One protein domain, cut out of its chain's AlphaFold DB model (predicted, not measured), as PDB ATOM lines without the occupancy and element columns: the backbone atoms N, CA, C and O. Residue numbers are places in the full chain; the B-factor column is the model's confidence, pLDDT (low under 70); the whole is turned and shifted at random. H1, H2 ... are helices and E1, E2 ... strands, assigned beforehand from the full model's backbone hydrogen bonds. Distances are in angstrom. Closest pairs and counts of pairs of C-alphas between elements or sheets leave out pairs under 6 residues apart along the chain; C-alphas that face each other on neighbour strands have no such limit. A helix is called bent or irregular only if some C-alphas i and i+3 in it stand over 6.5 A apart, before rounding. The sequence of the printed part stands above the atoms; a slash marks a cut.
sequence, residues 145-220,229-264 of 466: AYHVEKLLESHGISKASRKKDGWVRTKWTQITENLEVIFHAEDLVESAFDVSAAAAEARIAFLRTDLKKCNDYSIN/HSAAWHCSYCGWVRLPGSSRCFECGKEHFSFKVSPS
ATOM      1  N   ALA A 145     -11.707 -17.564 -10.582       94.75
ATOM      2  CA  ALA A 145     -11.530 -16.412 -11.470       94.75
ATOM      3  C   ALA A 145     -10.057 -16.009 -11.693       94.75
ATOM      4  O   ALA A 145      -9.661 -15.774 -12.831       94.75
ATOM      5  N   TYR A 146      -9.243 -15.972 -10.632       93.25
ATOM      6  CA  TYR A 146      -7.816 -15.637 -10.717       93.25
ATOM      7  C   TYR A 146      -7.037 -16.601 -11.622       93.25
ATOM      8  O   TYR A 146      -6.291 -16.182 -12.503       93.25
ATOM      9  N   HIS A 147      -7.267 -17.904 -11.453       95.50
ATOM     10  CA  HIS A 147      -6.600 -18.951 -12.228       95.50
ATOM     11  C   HIS A 147      -6.991 -18.912 -13.704       95.50
ATOM     12  O   HIS A 147      -6.147 -19.079 -14.581       95.50
ATOM     13  N   VAL A 148      -8.256 -18.599 -13.997       95.88
ATOM     14  CA  VAL A 148      -8.700 -18.360 -15.377       95.88
ATOM     15  C   VAL A 148      -7.997 -17.146 -15.980       95.88
ATOM     16  O   VAL A 148      -7.529 -17.225 -17.110       95.88
ATOM     17  N   GLU A 149      -7.890 -16.033 -15.249       93.94
ATOM     18  CA  GLU A 149      -7.177 -14.847 -15.738       93.94
ATOM     19  C   GLU A 149      -5.718 -15.179 -16.077       93.94
ATOM     20  O   GLU A 149      -5.270 -14.874 -17.181       93.94
ATOM     21  N   LYS A 150      -5.011 -15.902 -15.200       93.50
ATOM     22  CA  LYS A 150      -3.628 -16.344 -15.449       93.50
ATOM     23  C   LYS A 150      -3.505 -17.257 -16.667       93.50
ATOM     24  O   LYS A 150      -2.596 -17.072 -17.484       93.50
ATOM     25  N   LEU A 151      -4.433 -18.200 -16.836       94.88
ATOM     26  CA  LEU A 151      -4.491 -19.048 -18.024       94.88
ATOM     27  C   LEU A 151      -4.632 -18.203 -19.297       94.88
ATOM     28  O   LEU A 151      -3.853 -18.382 -20.234       94.88
ATOM     29  N   LEU A 152      -5.569 -17.254 -19.324       95.00
ATOM     30  CA  LEU A 152      -5.798 -16.392 -20.486       95.00
ATOM     31  C   LEU A 152      -4.601 -15.469 -20.763       95.00
ATOM     32  O   LEU A 152      -4.136 -15.406 -21.904       95.00
ATOM     33  N   GLU A 153      -4.036 -14.833 -19.733       92.94
ATOM     34  CA  GLU A 153      -2.848 -13.973 -19.839       92.94
ATOM     35  C   GLU A 153      -1.653 -14.723 -20.440       92.94
ATOM     36  O   GLU A 153      -0.980 -14.208 -21.342       92.94
ATOM     37  N   SER A 154      -1.408 -15.954 -19.976       92.06
ATOM     38  CA  SER A 154      -0.324 -16.810 -20.473       92.06
ATOM     39  C   SER A 154      -0.514 -17.217 -21.940       92.06
ATOM     40  O   SER A 154       0.467 -17.404 -22.661       92.06
ATOM     41  N   HIS A 155      -1.760 -17.247 -22.422       93.81
ATOM     42  CA  HIS A 155      -2.122 -17.479 -23.824       93.81
ATOM     43  C   HIS A 155      -2.254 -16.179 -24.639       93.81
ATOM     44  O   HIS A 155      -2.719 -16.194 -25.779       93.81
ATOM     45  N   GLY A 156      -1.864 -15.034 -24.071       92.94
ATOM     46  CA  GLY A 156      -1.936 -13.737 -24.744       92.94
ATOM     47  C   GLY A 156      -3.362 -13.228 -24.959       92.94
ATOM     48  O   GLY A 156      -3.574 -12.289 -25.735       92.94
ATOM     49  N   ILE A 157      -4.342 -13.831 -24.286       92.69
ATOM     50  CA  ILE A 157      -5.740 -13.429 -24.318       92.69
ATOM     51  C   ILE A 157      -5.970 -12.377 -23.240       92.69
ATOM     52  O   ILE A 157      -5.760 -12.606 -22.054       92.69
ATOM     53  N   SER A 158      -6.461 -11.226 -23.680       88.94
ATOM     54  CA  SER A 158      -6.841 -10.122 -22.811       88.94
ATOM     55  C   SER A 158      -8.176  -9.560 -23.271       88.94
ATOM     56  O   SER A 158      -8.705  -9.874 -24.339       88.94
ATOM     57  N   LYS A 159      -8.749  -8.681 -22.463       79.25
ATOM     58  CA  LYS A 159     -10.009  -8.041 -22.808       79.25
ATOM     59  C   LYS A 159      -9.867  -7.092 -24.007       79.25
ATOM     60  O   LYS A 159      -8.981  -6.238 -24.021       79.25
ATOM     61  N   ALA A 160     -10.814  -7.141 -24.946       72.12
ATOM     62  CA  ALA A 160     -10.918  -6.126 -25.994       72.12
ATOM     63  C   ALA A 160     -11.242  -4.737 -25.399       72.12
ATOM     64  O   ALA A 160     -12.217  -4.550 -24.660       72.12
ATOM     65  N   SER A 161     -10.436  -3.721 -25.723       55.12
ATOM     66  CA  SER A 161     -10.696  -2.349 -25.289       55.12
ATOM     67  C   SER A 161     -11.824  -1.730 -26.122       55.12
ATOM     68  O   SER A 161     -11.633  -1.451 -27.299       55.12
ATOM     69  N   ARG A 162     -12.970  -1.459 -25.480       53.41
ATOM     70  CA  ARG A 162     -14.077  -0.604 -25.961       53.41
ATOM     71  C   ARG A 162     -14.714  -1.059 -27.296       53.41
ATOM     72  O   ARG A 162     -14.236  -0.699 -28.362       53.41
ATOM     73  N   LYS A 163     -15.886  -1.712 -27.201       47.69
ATOM     74  CA  LYS A 163     -16.906  -1.995 -28.253       47.69
ATOM     75  C   LYS A 163     -17.009  -3.423 -28.815       47.69
ATOM     76  O   LYS A 163     -17.965  -3.677 -29.539       47.69
ATOM     77  N   LYS A 164     -16.123  -4.358 -28.465       45.03
ATOM     78  CA  LYS A 164     -16.369  -5.800 -28.667       45.03
ATOM     79  C   LYS A 164     -16.448  -6.472 -27.302       45.03
ATOM     80  O   LYS A 164     -15.496  -6.377 -26.531       45.03
ATOM     81  N   ASP A 165     -17.584  -7.082 -26.989       54.16
ATOM     82  CA  ASP A 165     -17.696  -7.959 -25.829       54.16
ATOM     83  C   ASP A 165     -16.879  -9.223 -26.119       54.16
ATOM     84  O   ASP A 165     -17.082  -9.865 -27.145       54.16
ATOM     85  N   GLY A 166     -15.888  -9.527 -25.276       69.75
ATOM     86  CA  GLY A 166     -15.105 -10.756 -25.401       69.75
ATOM     87  C   GLY A 166     -13.668 -10.677 -24.883       69.75
ATOM     88  O   GLY A 166     -13.044  -9.609 -24.822       69.75
ATOM     89  N   TRP A 167     -13.151 -11.846 -24.518       81.19
ATOM     90  CA  TRP A 167     -11.738 -12.100 -24.252       81.19
ATOM     91  C   TRP A 167     -11.089 -12.533 -25.565       81.19
ATOM     92  O   TRP A 167     -11.506 -13.515 -26.169       81.19
ATOM     93  N   VAL A 168     -10.116 -11.765 -26.051       84.81
ATOM     94  CA  VAL A 168      -9.528 -11.955 -27.384       84.81
ATOM     95  C   VAL A 168      -8.012 -12.025 -27.303       84.81
ATOM     96  O   VAL A 168      -7.398 -11.434 -26.415       84.81
ATOM     97  N   ARG A 169      -7.380 -12.709 -28.257       86.06
ATOM     98  CA  ARG A 169      -5.920 -12.694 -28.373       86.06
ATOM     99  C   ARG A 169      -5.447 -11.273 -28.690       86.06
ATOM    100  O   ARG A 169      -5.844 -10.692 -29.697       86.06
ATOM    101  N   THR A 170      -4.604 -10.723 -27.824       87.25
ATOM    102  CA  THR A 170      -4.046  -9.364 -27.950       87.25
ATOM    103  C   THR A 170      -2.549  -9.357 -28.222       87.25
ATOM    104  O   THR A 170      -2.037  -8.386 -28.772       87.25
ATOM    105  N   LYS A 171      -1.848 -10.436 -27.866       89.44
ATOM    106  CA  LYS A 171      -0.408 -10.599 -28.076       89.44
ATOM    107  C   LYS A 171      -0.057 -12.066 -28.293       89.44
ATOM    108  O   LYS A 171      -0.833 -12.948 -27.932       89.44
ATOM    109  N   TRP A 172       1.124 -12.298 -28.846       88.12
ATOM    110  CA  TRP A 172       1.767 -13.606 -28.842       88.12
ATOM    111  C   TRP A 172       2.578 -13.766 -27.555       88.12
ATOM    112  O   TRP A 172       3.134 -12.798 -27.032       88.12
ATOM    113  N   THR A 173       2.602 -14.980 -27.022       90.62
ATOM    114  CA  THR A 173       3.392 -15.380 -25.849       90.62
ATOM    115  C   THR A 173       4.227 -16.596 -26.217       90.62
ATOM    116  O   THR A 173       3.891 -17.270 -27.180       90.62
ATOM    117  N   GLN A 174       5.244 -16.961 -25.436       85.56
ATOM    118  CA  GLN A 174       6.025 -18.179 -25.707       85.56
ATOM    119  C   GLN A 174       5.145 -19.447 -25.827       85.56
ATOM    120  O   GLN A 174       5.440 -20.344 -26.610       85.56
ATOM    121  N   ILE A 175       4.011 -19.509 -25.116       87.25
ATOM    122  CA  ILE A 175       3.053 -20.627 -25.207       87.25
ATOM    123  C   ILE A 175       2.344 -20.671 -26.570       87.25
ATOM    124  O   ILE A 175       2.016 -21.752 -27.054       87.25
ATOM    125  N   THR A 176       2.101 -19.518 -27.194       90.56
ATOM    126  CA  THR A 176       1.222 -19.381 -28.370       90.56
ATOM    127  C   THR A 176       1.941 -18.930 -29.635       90.56
ATOM    128  O   THR A 176       1.392 -19.045 -30.723       90.56
ATOM    129  N   GLU A 177       3.165 -18.430 -29.526       89.56
ATOM    130  CA  GLU A 177       4.012 -18.046 -30.649       89.56
ATOM    131  C   GLU A 177       4.206 -19.235 -31.584       89.56
ATOM    132  O   GLU A 177       4.451 -20.344 -31.114       89.56
ATOM    133  N   ASN A 178       4.059 -19.014 -32.893       89.31
ATOM    134  CA  ASN A 178       4.095 -20.046 -33.936       89.31
ATOM    135  C   ASN A 178       3.064 -21.180 -33.779       89.31
ATOM    136  O   ASN A 178       3.217 -22.253 -34.364       89.31
ATOM    137  N   LEU A 179       2.014 -20.982 -32.979       88.88
ATOM    138  CA  LEU A 179       0.897 -21.914 -32.903       88.88
ATOM    139  C   LEU A 179      -0.149 -21.528 -33.954       88.88
ATOM    140  O   LEU A 179      -0.854 -20.531 -33.809       88.88
ATOM    141  N   GLU A 180      -0.275 -22.338 -35.004       82.56
ATOM    142  CA  GLU A 180      -1.226 -22.097 -36.105       82.56
ATOM    143  C   GLU A 180      -2.684 -22.447 -35.753       82.56
ATOM    144  O   GLU A 180      -3.598 -22.260 -36.554       82.56
ATOM    145  N   VAL A 181      -2.924 -22.947 -34.539       85.19
ATOM    146  CA  VAL A 181      -4.255 -23.341 -34.077       85.19
ATOM    147  C   VAL A 181      -5.063 -22.109 -33.675       85.19
ATOM    148  O   VAL A 181      -4.599 -21.249 -32.923       85.19
ATOM    149  N   ILE A 182      -6.306 -22.044 -34.147       85.88
ATOM    150  CA  ILE A 182      -7.299 -21.089 -33.656       85.88
ATOM    151  C   ILE A 182      -7.929 -21.682 -32.394       85.88
ATOM    152  O   ILE A 182      -8.395 -22.817 -32.413       85.88
ATOM    153  N   PHE A 183      -7.937 -20.914 -31.310       89.06
ATOM    154  CA  PHE A 183      -8.561 -21.285 -30.043       89.06
ATOM    155  C   PHE A 183      -9.212 -20.063 -29.400       89.06
ATOM    156  O   PHE A 183      -8.739 -18.931 -29.574       89.06
ATOM    157  N   HIS A 184     -10.285 -20.299 -28.650       90.88
ATOM    158  CA  HIS A 184     -11.012 -19.274 -27.911       90.88
ATOM    159  C   HIS A 184     -10.815 -19.424 -26.398       90.88
ATOM    160  O   HIS A 184     -10.259 -20.410 -25.908       90.88
ATOM    161  N   ALA A 185     -11.221 -18.402 -25.641       93.50
ATOM    162  CA  ALA A 185     -11.056 -18.389 -24.189       93.50
ATOM    163  C   ALA A 185     -11.867 -19.516 -23.527       93.50
ATOM    164  O   ALA A 185     -11.406 -20.152 -22.583       93.50
ATOM    165  N   GLU A 186     -13.053 -19.780 -24.066       94.25
ATOM    166  CA  GLU A 186     -13.981 -20.820 -23.645       94.25
ATOM    167  C   GLU A 186     -13.360 -22.212 -23.817       94.25
ATOM    168  O   GLU A 186     -13.362 -22.982 -22.861       94.25
ATOM    169  N   ASP A 187     -12.733 -22.499 -24.965       92.88
ATOM    170  CA  ASP A 187     -12.093 -23.797 -25.251       92.88
ATOM    171  C   ASP A 187     -10.940 -24.098 -24.280       92.88
ATOM    172  O   ASP A 187     -10.767 -25.229 -23.802       92.88
ATOM    173  N   LEU A 188     -10.142 -23.066 -23.969       94.94
ATOM    174  CA  LEU A 188      -9.049 -23.163 -23.003       94.94
ATOM    175  C   LEU A 188      -9.588 -23.450 -21.604       94.94
ATOM    176  O   LEU A 188      -9.072 -24.334 -20.924       94.94
ATOM    177  N   VAL A 189     -10.626 -22.726 -21.175       96.12
ATOM    178  CA  VAL A 189     -11.240 -22.906 -19.853       96.12
ATOM    179  C   VAL A 189     -11.906 -24.274 -19.735       96.12
ATOM    180  O   VAL A 189     -11.720 -24.964 -18.733       96.12
ATOM    181  N   GLU A 190     -12.642 -24.690 -20.761       95.44
ATOM    182  CA  GLU A 190     -13.290 -25.998 -20.825       95.44
ATOM    183  C   GLU A 190     -12.270 -27.119 -20.607       95.44
ATOM    184  O   GLU A 190     -12.456 -27.993 -19.754       95.44
ATOM    185  N   SER A 191     -11.162 -27.053 -21.345       93.81
ATOM    186  CA  SER A 191     -10.111 -28.064 -21.310       93.81
ATOM    187  C   SER A 191      -9.286 -27.997 -20.025       93.81
ATOM    188  O   SER A 191      -9.097 -29.023 -19.380       93.81
ATOM    189  N   ALA A 192      -8.815 -26.815 -19.612       95.00
ATOM    190  CA  ALA A 192      -7.903 -26.662 -18.473       95.00
ATOM    191  C   ALA A 192      -8.524 -27.035 -17.123       95.00
ATOM    192  O   ALA A 192      -7.817 -27.512 -16.233       95.00
ATOM    193  N   PHE A 193      -9.830 -26.810 -16.968       95.75
ATOM    194  CA  PHE A 193     -10.547 -27.048 -15.714       95.75
ATOM    195  C   PHE A 193     -11.449 -28.292 -15.761       95.75
ATOM    196  O   PHE A 193     -12.073 -28.627 -14.753       95.75
ATOM    197  N   ASP A 194     -11.499 -28.990 -16.902       94.25
ATOM    198  CA  ASP A 194     -12.397 -30.122 -17.173       94.25
ATOM    199  C   ASP A 194     -13.853 -29.822 -16.772       94.25
ATOM    200  O   ASP A 194     -14.478 -30.508 -15.952       94.25
ATOM    201  N   VAL A 195     -14.381 -28.742 -17.350       95.38
ATOM    202  CA  VAL A 195     -15.769 -28.282 -17.190       95.38
ATOM    203  C   VAL A 195     -16.518 -28.404 -18.519       95.38
ATOM    204  O   VAL A 195     -15.919 -28.664 -19.555       95.38
ATOM    205  N   SER A 196     -17.850 -28.300 -18.521       95.25
ATOM    206  CA  SER A 196     -18.620 -28.301 -19.777       95.25
ATOM    207  C   SER A 196     -18.456 -26.982 -20.539       95.25
ATOM    208  O   SER A 196     -18.200 -25.956 -19.914       95.25
ATOM    209  N   ALA A 197     -18.697 -26.991 -21.856       94.25
ATOM    210  CA  ALA A 197     -18.721 -25.778 -22.682       94.25
ATOM    211  C   ALA A 197     -19.609 -24.679 -22.065       94.25
ATOM    212  O   ALA A 197     -19.155 -23.569 -21.822       94.25
ATOM    213  N   ALA A 198     -20.835 -25.030 -21.655       94.31
ATOM    214  CA  ALA A 198     -21.749 -24.099 -20.987       94.31
ATOM    215  C   ALA A 198     -21.191 -23.527 -19.665       94.31
ATOM    216  O   ALA A 198     -21.418 -22.363 -19.336       94.31
ATOM    217  N   ALA A 199     -20.446 -24.325 -18.889       95.12
ATOM    218  CA  ALA A 199     -19.804 -23.847 -17.666       95.12
ATOM    219  C   ALA A 199     -18.598 -22.940 -17.967       95.12
ATOM    220  O   ALA A 199     -18.380 -21.967 -17.242       95.12
ATOM    221  N   ALA A 200     -17.846 -23.221 -19.035       95.88
ATOM    222  CA  ALA A 200     -16.763 -22.369 -19.515       95.88
ATOM    223  C   ALA A 200     -17.293 -21.019 -20.026       95.88
ATOM    224  O   ALA A 200     -16.808 -19.974 -19.592       95.88
ATOM    225  N   GLU A 201     -18.350 -21.019 -20.843       94.12
ATOM    226  CA  GLU A 201     -19.054 -19.810 -21.294       94.12
ATOM    227  C   GLU A 201     -19.536 -18.969 -20.105       94.12
ATOM    228  O   GLU A 201     -19.236 -17.775 -20.005       94.12
ATOM    229  N   ALA A 202     -20.218 -19.599 -19.140       93.50
ATOM    230  CA  ALA A 202     -20.657 -18.926 -17.923       93.50
ATOM    231  C   ALA A 202     -19.468 -18.358 -17.134       93.50
ATOM    232  O   ALA A 202     -19.530 -17.235 -16.618       93.50
ATOM    233  N   ARG A 203     -18.358 -19.099 -17.044       94.94
ATOM    234  CA  ARG A 203     -17.158 -18.623 -16.360       94.94
ATOM    235  C   ARG A 203     -16.605 -17.374 -17.030       94.94
ATOM    236  O   ARG A 203     -16.373 -16.402 -16.309       94.94
ATOM    237  N   ILE A 204     -16.436 -17.379 -18.351       94.06
ATOM    238  CA  ILE A 204     -15.950 -16.234 -19.129       94.06
ATOM    239  C   ILE A 204     -16.881 -15.024 -18.970       94.06
ATOM    240  O   ILE A 204     -16.403 -13.914 -18.705       94.06
ATOM    241  N   ALA A 205     -18.201 -15.234 -19.018       91.88
ATOM    242  CA  ALA A 205     -19.203 -14.183 -18.832       91.88
ATOM    243  C   ALA A 205     -19.125 -13.523 -17.441       91.88
ATOM    244  O   ALA A 205     -19.170 -12.295 -17.320       91.88
ATOM    245  N   PHE A 206     -18.952 -14.316 -16.377       92.12
ATOM    246  CA  PHE A 206     -18.862 -13.809 -15.000       92.12
ATOM    247  C   PHE A 206     -17.445 -13.420 -14.555       92.12
ATOM    248  O   PHE A 206     -17.292 -12.868 -13.466       92.12
ATOM    249  N   LEU A 207     -16.408 -13.705 -15.350       92.88
ATOM    250  CA  LEU A 207     -15.000 -13.572 -14.954       92.88
ATOM    251  C   LEU A 207     -14.675 -12.167 -14.443       92.88
ATOM    252  O   LEU A 207     -14.187 -12.002 -13.330       92.88
ATOM    253  N   ARG A 208     -15.046 -11.135 -15.210       89.19
ATOM    254  CA  ARG A 208     -14.814  -9.735 -14.824       89.19
ATOM    255  C   ARG A 208     -15.533  -9.363 -13.531       89.19
ATOM    256  O   ARG A 208     -14.996  -8.606 -12.728       89.19
ATOM    257  N   THR A 209     -16.761  -9.836 -13.366       90.50
ATOM    258  CA  THR A 209     -17.579  -9.526 -12.193       90.50
ATOM    259  C   THR A 209     -16.966 -10.136 -10.939       90.50
ATOM    260  O   THR A 209     -16.898  -9.460  -9.916       90.50
ATOM    261  N   ASP A 210     -16.479 -11.373 -11.021       92.00
ATOM    262  CA  ASP A 210     -15.839 -12.040  -9.888       92.00
ATOM    263  C   ASP A 210     -14.455 -11.444  -9.595       92.00
ATOM    264  O   ASP A 210     -14.200 -11.103  -8.445       92.00
ATOM    265  N   LEU A 211     -13.619 -11.177 -10.607       90.75
ATOM    266  CA  LEU A 211     -12.338 -10.470 -10.426       90.75
ATOM    267  C   LEU A 211     -12.531  -9.091  -9.785       90.75
ATOM    268  O   LEU A 211     -11.811  -8.725  -8.859       90.75
ATOM    269  N   LYS A 212     -13.543  -8.331 -10.233       90.25
ATOM    270  CA  LYS A 212     -13.866  -7.027  -9.644       90.25
ATOM    271  C   LYS A 212     -14.232  -7.163  -8.167       90.25
ATOM    272  O   LYS A 212     -13.701  -6.408  -7.367       90.25
ATOM    273  N   LYS A 213     -15.087  -8.124  -7.795       88.38
ATOM    274  CA  LYS A 213     -15.404  -8.377  -6.378       88.38
ATOM    275  C   LYS A 213     -14.145  -8.711  -5.585       88.38
ATOM    276  O   LYS A 213     -13.965  -8.198  -4.491       88.38
ATOM    277  N   CYS A 214     -13.259  -9.530  -6.141       86.00
ATOM    278  CA  CYS A 214     -12.032  -9.894  -5.446       86.00
ATOM    279  C   CYS A 214     -11.133  -8.682  -5.193       86.00
ATOM    280  O   CYS A 214     -10.608  -8.545  -4.093       86.00
ATOM    281  N   ASN A 215     -11.048  -7.758  -6.151       87.06
ATOM    282  CA  ASN A 215     -10.337  -6.494  -5.969       87.06
ATOM    283  C   ASN A 215     -11.042  -5.567  -4.966       87.06
ATOM    284  O   ASN A 215     -10.407  -5.095  -4.027       87.06
ATOM    285  N   ASP A 216     -12.348  -5.335  -5.134       88.81
ATOM    286  CA  ASP A 216     -13.143  -4.420  -4.300       88.81
ATOM    287  C   ASP A 216     -13.128  -4.843  -2.815       88.81
ATOM    288  O   ASP A 216     -13.092  -3.990  -1.931       88.81
ATOM    289  N   TYR A 217     -13.111  -6.154  -2.541       85.12
ATOM    290  CA  TYR A 217     -13.117  -6.724  -1.187       85.12
ATOM    291  C   TYR A 217     -11.755  -7.254  -0.719       85.12
ATOM    292  O   TYR A 217     -11.678  -7.846   0.355       85.12
ATOM    293  N   SER A 218     -10.685  -7.053  -1.497       86.81
ATOM    294  CA  SER A 218      -9.335  -7.553  -1.182       86.81
ATOM    295  C   SER A 218      -9.293  -9.058  -0.857       86.81
ATOM    296  O   SER A 218      -8.610  -9.485   0.075       86.81
ATOM    297  N   ILE A 219     -10.036  -9.875  -1.616       85.38
ATOM    298  CA  ILE A 219     -10.029 -11.339  -1.470       85.38
ATOM    299  C   ILE A 219      -8.629 -11.856  -1.819       85.38
ATOM    300  O   ILE A 219      -8.113 -11.609  -2.910       85.38
ATOM    301  N   ASN A 220      -8.005 -12.571  -0.882       84.50
ATOM    302  CA  ASN A 220      -6.632 -13.039  -1.018       84.50
ATOM    303  C   ASN A 220      -6.556 -14.361  -1.799       84.50
ATOM    304  O   ASN A 220      -6.923 -15.409  -1.275       84.50
ATOM    305  N   HIS A 229      -1.667 -25.607 -13.524       87.69
ATOM    306  CA  HIS A 229      -2.447 -26.256 -14.577       87.69
ATOM    307  C   HIS A 229      -1.752 -27.530 -15.043       87.69
ATOM    308  O   HIS A 229      -0.558 -27.528 -15.327       87.69
ATOM    309  N   SER A 230      -2.517 -28.614 -15.167       88.19
ATOM    310  CA  SER A 230      -2.044 -29.840 -15.818       88.19
ATOM    311  C   SER A 230      -2.296 -29.851 -17.331       88.19
ATOM    312  O   SER A 230      -1.848 -30.763 -18.022       88.19
ATOM    313  N   ALA A 231      -3.024 -28.860 -17.858       89.62
ATOM    314  CA  ALA A 231      -3.304 -28.750 -19.280       89.62
ATOM    315  C   ALA A 231      -2.177 -28.049 -20.041       89.62
ATOM    316  O   ALA A 231      -1.648 -27.031 -19.596       89.62
ATOM    317  N   ALA A 232      -1.849 -28.590 -21.210       90.50
ATOM    318  CA  ALA A 232      -0.835 -28.060 -22.106       90.50
ATOM    319  C   ALA A 232      -1.244 -28.275 -23.569       90.50
ATOM    320  O   ALA A 232      -2.224 -28.956 -23.877       90.50
ATOM    321  N   TRP A 233      -0.478 -27.692 -24.488       91.50
ATOM    322  CA  TRP A 233      -0.577 -28.010 -25.909       91.50
ATOM    323  C   TRP A 233       0.157 -29.316 -26.182       91.50
ATOM    324  O   TRP A 233       1.322 -29.452 -25.831       91.50
ATOM    325  N   HIS A 234      -0.505 -30.271 -26.824       91.69
ATOM    326  CA  HIS A 234       0.052 -31.576 -27.162       91.69
ATOM    327  C   HIS A 234      -0.020 -31.813 -28.655       91.69
ATOM    328  O   HIS A 234      -1.010 -31.458 -29.288       91.69
ATOM    329  N   CYS A 235       0.979 -32.477 -29.220       92.56
ATOM    330  CA  CYS A 235       0.899 -32.947 -30.589       92.56
ATOM    331  C   CYS A 235      -0.271 -33.926 -30.728       92.56
ATOM    332  O   CYS A 235      -0.349 -34.931 -30.016       92.56
ATOM    333  N   SER A 236      -1.158 -33.662 -31.681       92.38
ATOM    334  CA  SER A 236      -2.344 -34.484 -31.929       92.38
ATOM    335  C   SER A 236      -2.014 -35.870 -32.496       92.38
ATOM    336  O   SER A 236      -2.882 -36.734 -32.506       92.38
ATOM    337  N   TYR A 237      -0.772 -36.101 -32.942       92.44
ATOM    338  CA  TYR A 237      -0.333 -37.383 -33.507       92.44
ATOM    339  C   TYR A 237       0.375 -38.280 -32.495       92.44
ATOM    340  O   TYR A 237       0.045 -39.453 -32.384       92.44
ATOM    341  N   CYS A 238       1.366 -37.747 -31.778       91.81
ATOM    342  CA  CYS A 238       2.208 -38.538 -30.876       91.81
ATOM    343  C   CYS A 238       1.941 -38.258 -29.392       91.81
ATOM    344  O   CYS A 238       2.480 -38.947 -28.536       91.81
ATOM    345  N   GLY A 239       1.126 -37.249 -29.066       89.31
ATOM    346  CA  GLY A 239       0.752 -36.916 -27.693       89.31
ATOM    347  C   GLY A 239       1.794 -36.123 -26.899       89.31
ATOM    348  O   GLY A 239       1.461 -35.646 -25.814       89.31
ATOM    349  N   TRP A 240       3.005 -35.925 -27.429       88.25
ATOM    350  CA  TRP A 240       4.050 -35.145 -26.764       88.25
ATOM    351  C   TRP A 240       3.650 -33.688 -26.566       88.25
ATOM    352  O   TRP A 240       3.023 -33.081 -27.437       88.25
ATOM    353  N   VAL A 241       4.028 -33.132 -25.417       88.25
ATOM    354  CA  VAL A 241       3.807 -31.719 -25.100       88.25
ATOM    355  C   VAL A 241       4.597 -30.847 -26.074       88.25
ATOM    356  O   VAL A 241       5.725 -31.158 -26.459       88.25
ATOM    357  N   ARG A 242       3.970 -29.762 -26.508       89.38
ATOM    358  CA  ARG A 242       4.546 -28.747 -27.378       89.38
ATOM    359  C   ARG A 242       5.588 -27.941 -26.608       89.38
ATOM    360  O   ARG A 242       5.301 -27.457 -25.515       89.38
ATOM    361  N   LEU A 243       6.752 -27.735 -27.215       86.56
ATOM    362  CA  LEU A 243       7.752 -26.826 -26.665       86.56
ATOM    363  C   LEU A 243       7.315 -25.367 -26.885       86.56
ATOM    364  O   LEU A 243       6.734 -25.055 -27.930       86.56
ATOM    365  N   PRO A 244       7.566 -24.451 -25.936       84.38
ATOM    366  CA  PRO A 244       7.292 -23.035 -26.156       84.38
ATOM    367  C   PRO A 244       7.938 -22.538 -27.464       84.38
ATOM    368  O   PRO A 244       9.068 -22.895 -27.781       84.38
ATOM    369  N   GLY A 245       7.191 -21.776 -28.264       86.69
ATOM    370  CA  GLY A 245       7.627 -21.258 -29.566       86.69
ATOM    371  C   GLY A 245       7.696 -22.268 -30.725       86.69
ATOM    372  O   GLY A 245       7.932 -21.851 -31.859       86.69
ATOM    373  N   SER A 246       7.466 -23.573 -30.510       89.69
ATOM    374  CA  SER A 246       7.654 -24.587 -31.566       89.69
ATOM    375  C   SER A 246       6.514 -24.645 -32.589       89.69
ATOM    376  O   SER A 246       5.388 -25.019 -32.251       89.69
ATOM    377  N   SER A 247       6.786 -24.405 -33.868       92.62
ATOM    378  CA  SER A 247       5.806 -24.614 -34.951       92.62
ATOM    379  C   SER A 247       5.488 -26.098 -35.189       92.62
ATOM    380  O   SER A 247       4.420 -26.453 -35.684       92.62
ATOM    381  N   ARG A 248       6.430 -26.987 -34.859       94.62
ATOM    382  CA  ARG A 248       6.390 -28.424 -35.162       94.62
ATOM    383  C   ARG A 248       6.733 -29.246 -33.925       94.62
ATOM    384  O   ARG A 248       7.500 -28.818 -33.069       94.62
ATOM    385  N   CYS A 249       6.169 -30.446 -33.830       93.62
ATOM    386  CA  CYS A 249       6.464 -31.369 -32.742       93.62
ATOM    387  C   CYS A 249       7.904 -31.894 -32.843       93.62
ATOM    388  O   CYS A 249       8.279 -32.445 -33.877       93.62
ATOM    389  N   PHE A 250       8.671 -31.798 -31.753       91.69
ATOM    390  CA  PHE A 250      10.061 -32.262 -31.705       91.69
ATOM    391  C   PHE A 250      10.207 -33.781 -31.888       91.69
ATOM    392  O   PHE A 250      11.257 -34.248 -32.318       91.69
ATOM    393  N   GLU A 251       9.165 -34.562 -31.579       92.56
ATOM    394  CA  GLU A 251       9.221 -36.023 -31.675       92.56
ATOM    395  C   GLU A 251       8.830 -36.532 -33.067       92.56
ATOM    396  O   GLU A 251       9.498 -37.415 -33.595       92.56
ATOM    397  N   CYS A 252       7.777 -35.988 -33.691       94.12
ATOM    398  CA  CYS A 252       7.235 -36.517 -34.957       94.12
ATOM    399  C   CYS A 252       7.189 -35.519 -36.129       94.12
ATOM    400  O   CYS A 252       6.753 -35.883 -37.221       94.12
ATOM    401  N   GLY A 253       7.572 -34.256 -35.917       94.50
ATOM    402  CA  GLY A 253       7.644 -33.220 -36.956       94.50
ATOM    403  C   GLY A 253       6.302 -32.660 -37.446       94.50
ATOM    404  O   GLY A 253       6.282 -31.851 -38.371       94.50
ATOM    405  N   LYS A 254       5.162 -33.062 -36.867       94.50
ATOM    406  CA  LYS A 254       3.819 -32.586 -37.264       94.50
ATOM    407  C   LYS A 254       3.457 -31.243 -36.608       94.50
ATOM    408  O   LYS A 254       3.934 -30.955 -35.516       94.50
ATOM    409  N   GLU A 255       2.599 -30.446 -37.253       91.81
ATOM    410  CA  GLU A 255       2.191 -29.091 -36.797       91.81
ATOM    411  C   GLU A 255       0.865 -29.031 -36.031       91.81
ATOM    412  O   GLU A 255       0.511 -27.996 -35.477       91.81
ATOM    413  N   HIS A 256       0.105 -30.126 -35.992       91.50
ATOM    414  CA  HIS A 256      -1.195 -30.106 -35.334       91.50
ATOM    415  C   HIS A 256      -1.051 -30.355 -33.836       91.50
ATOM    416  O   HIS A 256      -0.610 -31.429 -33.409       91.50
ATOM    417  N   PHE A 257      -1.475 -29.361 -33.058       92.88
ATOM    418  CA  PHE A 257      -1.521 -29.412 -31.606       92.88
ATOM    419  C   PHE A 257      -2.959 -29.283 -31.098       92.88
ATOM    420  O   PHE A 257      -3.794 -28.622 -31.707       92.88
ATOM    421  N   SER A 258      -3.241 -29.912 -29.965       92.62
ATOM    422  CA  SER A 258      -4.509 -29.826 -29.244       92.62
ATOM    423  C   SER A 258      -4.241 -29.508 -27.781       92.62
ATOM    424  O   SER A 258      -3.289 -30.017 -27.188       92.62
ATOM    425  N   PHE A 259      -5.065 -28.642 -27.201       93.06
ATOM    426  CA  PHE A 259      -4.954 -28.267 -25.801       93.06
ATOM    427  C   PHE A 259      -5.749 -29.256 -24.945       93.06
ATOM    428  O   PHE A 259      -6.946 -29.439 -25.163       93.06
ATOM    429  N   LYS A 260      -5.090 -29.950 -24.014       89.88
ATOM    430  CA  LYS A 260      -5.728 -30.977 -23.174       89.88
ATOM    431  C   LYS A 260      -5.005 -31.156 -21.843       89.88
ATOM    432  O   LYS A 260      -3.844 -30.785 -21.707       89.88
ATOM    433  N   VAL A 261      -5.701 -31.758 -20.880       86.75
ATOM    434  CA  VAL A 261      -5.177 -32.152 -19.563       86.75
ATOM    435  C   VAL A 261      -4.174 -33.301 -19.699       86.75
ATOM    436  O   VAL A 261      -4.487 -34.324 -20.313       86.75
ATOM    437  N   SER A 262      -3.001 -33.156 -19.080       75.75
ATOM    438  CA  SER A 262      -1.989 -34.208 -18.942       75.75
ATOM    439  C   SER A 262      -1.972 -34.760 -17.507       75.75
ATOM    440  O   SER A 262      -1.579 -34.042 -16.585       75.75
ATOM    441  N   PRO A 263      -2.357 -36.032 -17.274       59.28
ATOM    442  CA  PRO A 263      -2.426 -36.609 -15.927       59.28
ATOM    443  C   PRO A 263      -1.084 -36.639 -15.182       59.28
ATOM    444  O   PRO A 263      -1.054 -36.532 -13.958       59.28
ATOM    445  N   SER A 264       0.024 -36.781 -15.908       55.94
ATOM    446  CA  SER A 264       1.372 -36.938 -15.352       55.94
ATOM    447  C   SER A 264       2.016 -35.626 -14.894       55.94
ATOM    448  O   SER A 264       3.071 -35.660 -14.264       55.94
TER     449      SER A 264
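This is residues 145 to 220 and 229 to 264 of the 466 residues of the protein "Peptidase_M78 domain-containing protein" of bioreactor metagenome (UniProt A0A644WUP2). Two short helices, H1 and H2, meet at a steep angle in the middle of an elongated body; the bent helix H3 packs on H2 with its first arm, H3a, and its second arm, H3b, reaches to one end, while the hairpin of E3 and E4 packs on the other side of H2 and its long loop, residues 236 to 256, makes the opposite end. A small hairpin, E1 and E2, sits beside the end of H1 and the start of H2. You have 112 printed residues, with three named helices and four named strands in the order H1 E1 E2 H2 H3 E3 E4; the class is mixed, helices and strands, with 55 residues in named elements, under half. Each two-stranded sheet, E1 - E2 and E3 - E4, is antiparallel. The whole is compact, with a radius of gyration of the C-alphas of 15.1 A and spans of 49 by 31 by 26 A.

Find C-alpha 145 at (-11.530, -16.412, -11.470); from there H1 runs 14.4 A to residue 154. E1, residues 157 to 159, and E2, residues 167 to 169, follow, 7.0 A and 7.2 A long. H2, residues 185 to 193, begins at C-alpha 185 (-11.056, -18.389, -24.189) and is 12.1 A long. H3, residues 197 to 216, was assigned as one helix by its hydrogen bonds but is bent: C-alphas 205 and 208 are 7.4 A apart. Its arms are H3a, residues 197 to 205, 12.2 A, and H3b, residues 208 to 216, 11.9 A, at a steep tilt of 46 degrees. E3, residues 231 to 235, is 12.8 A long, and E4, residues 257 to 261, is 12.9 A, ending at C-alpha 261 (-5.177, -32.152, -19.563).

Look first at Leu 152 and Ala 185, whose C-alphas, 6.7 A apart, are the closest of H1 and H2; these touch at a steep tilt of 66 degrees, opposite ways. H1 and H3b only just touch, with 3 pairs of C-alphas within 8 A, and only at their ends; the closest C-alphas, of Ala 145 and Leu 211, are 6.1 A apart. In the hairpin E1 and E2, N 158 and O 168 are within hydrogen-bond range at 2.9 A. The closest C-alphas of E2 and H2, of Trp 167 and Ala 185, are 6.3 A apart. H2 and H3a touch, with the C-alphas of Glu 190 and Ala 200 closest at 5.2 A, at a steep tilt of 64 degrees, opposite ways. Across the hairpin E3 and E4, find N 234 and O 258 at 2.8 A. The closest C-alphas of H2 and E4, of Ser 191 and Lys 260, are 5.6 A apart. H2 and H3b are apart. Every O i to N i+4 pair is within hydrogen-bond range in H1, H2, H3a and H3b.

The two C-alphas farthest apart, of Tyr 217 and Cys 252, are 49.4 A from each other. Residues 221 to 228 are not printed, and C-alphas 220 and 229 are 19.4 A apart across this cut. The links E2 to H2 and E3 to E4 are long. The mean pLDDT of the printed part is 88.1; look for values under 70 at residues 161 to 166 and 263 to 264.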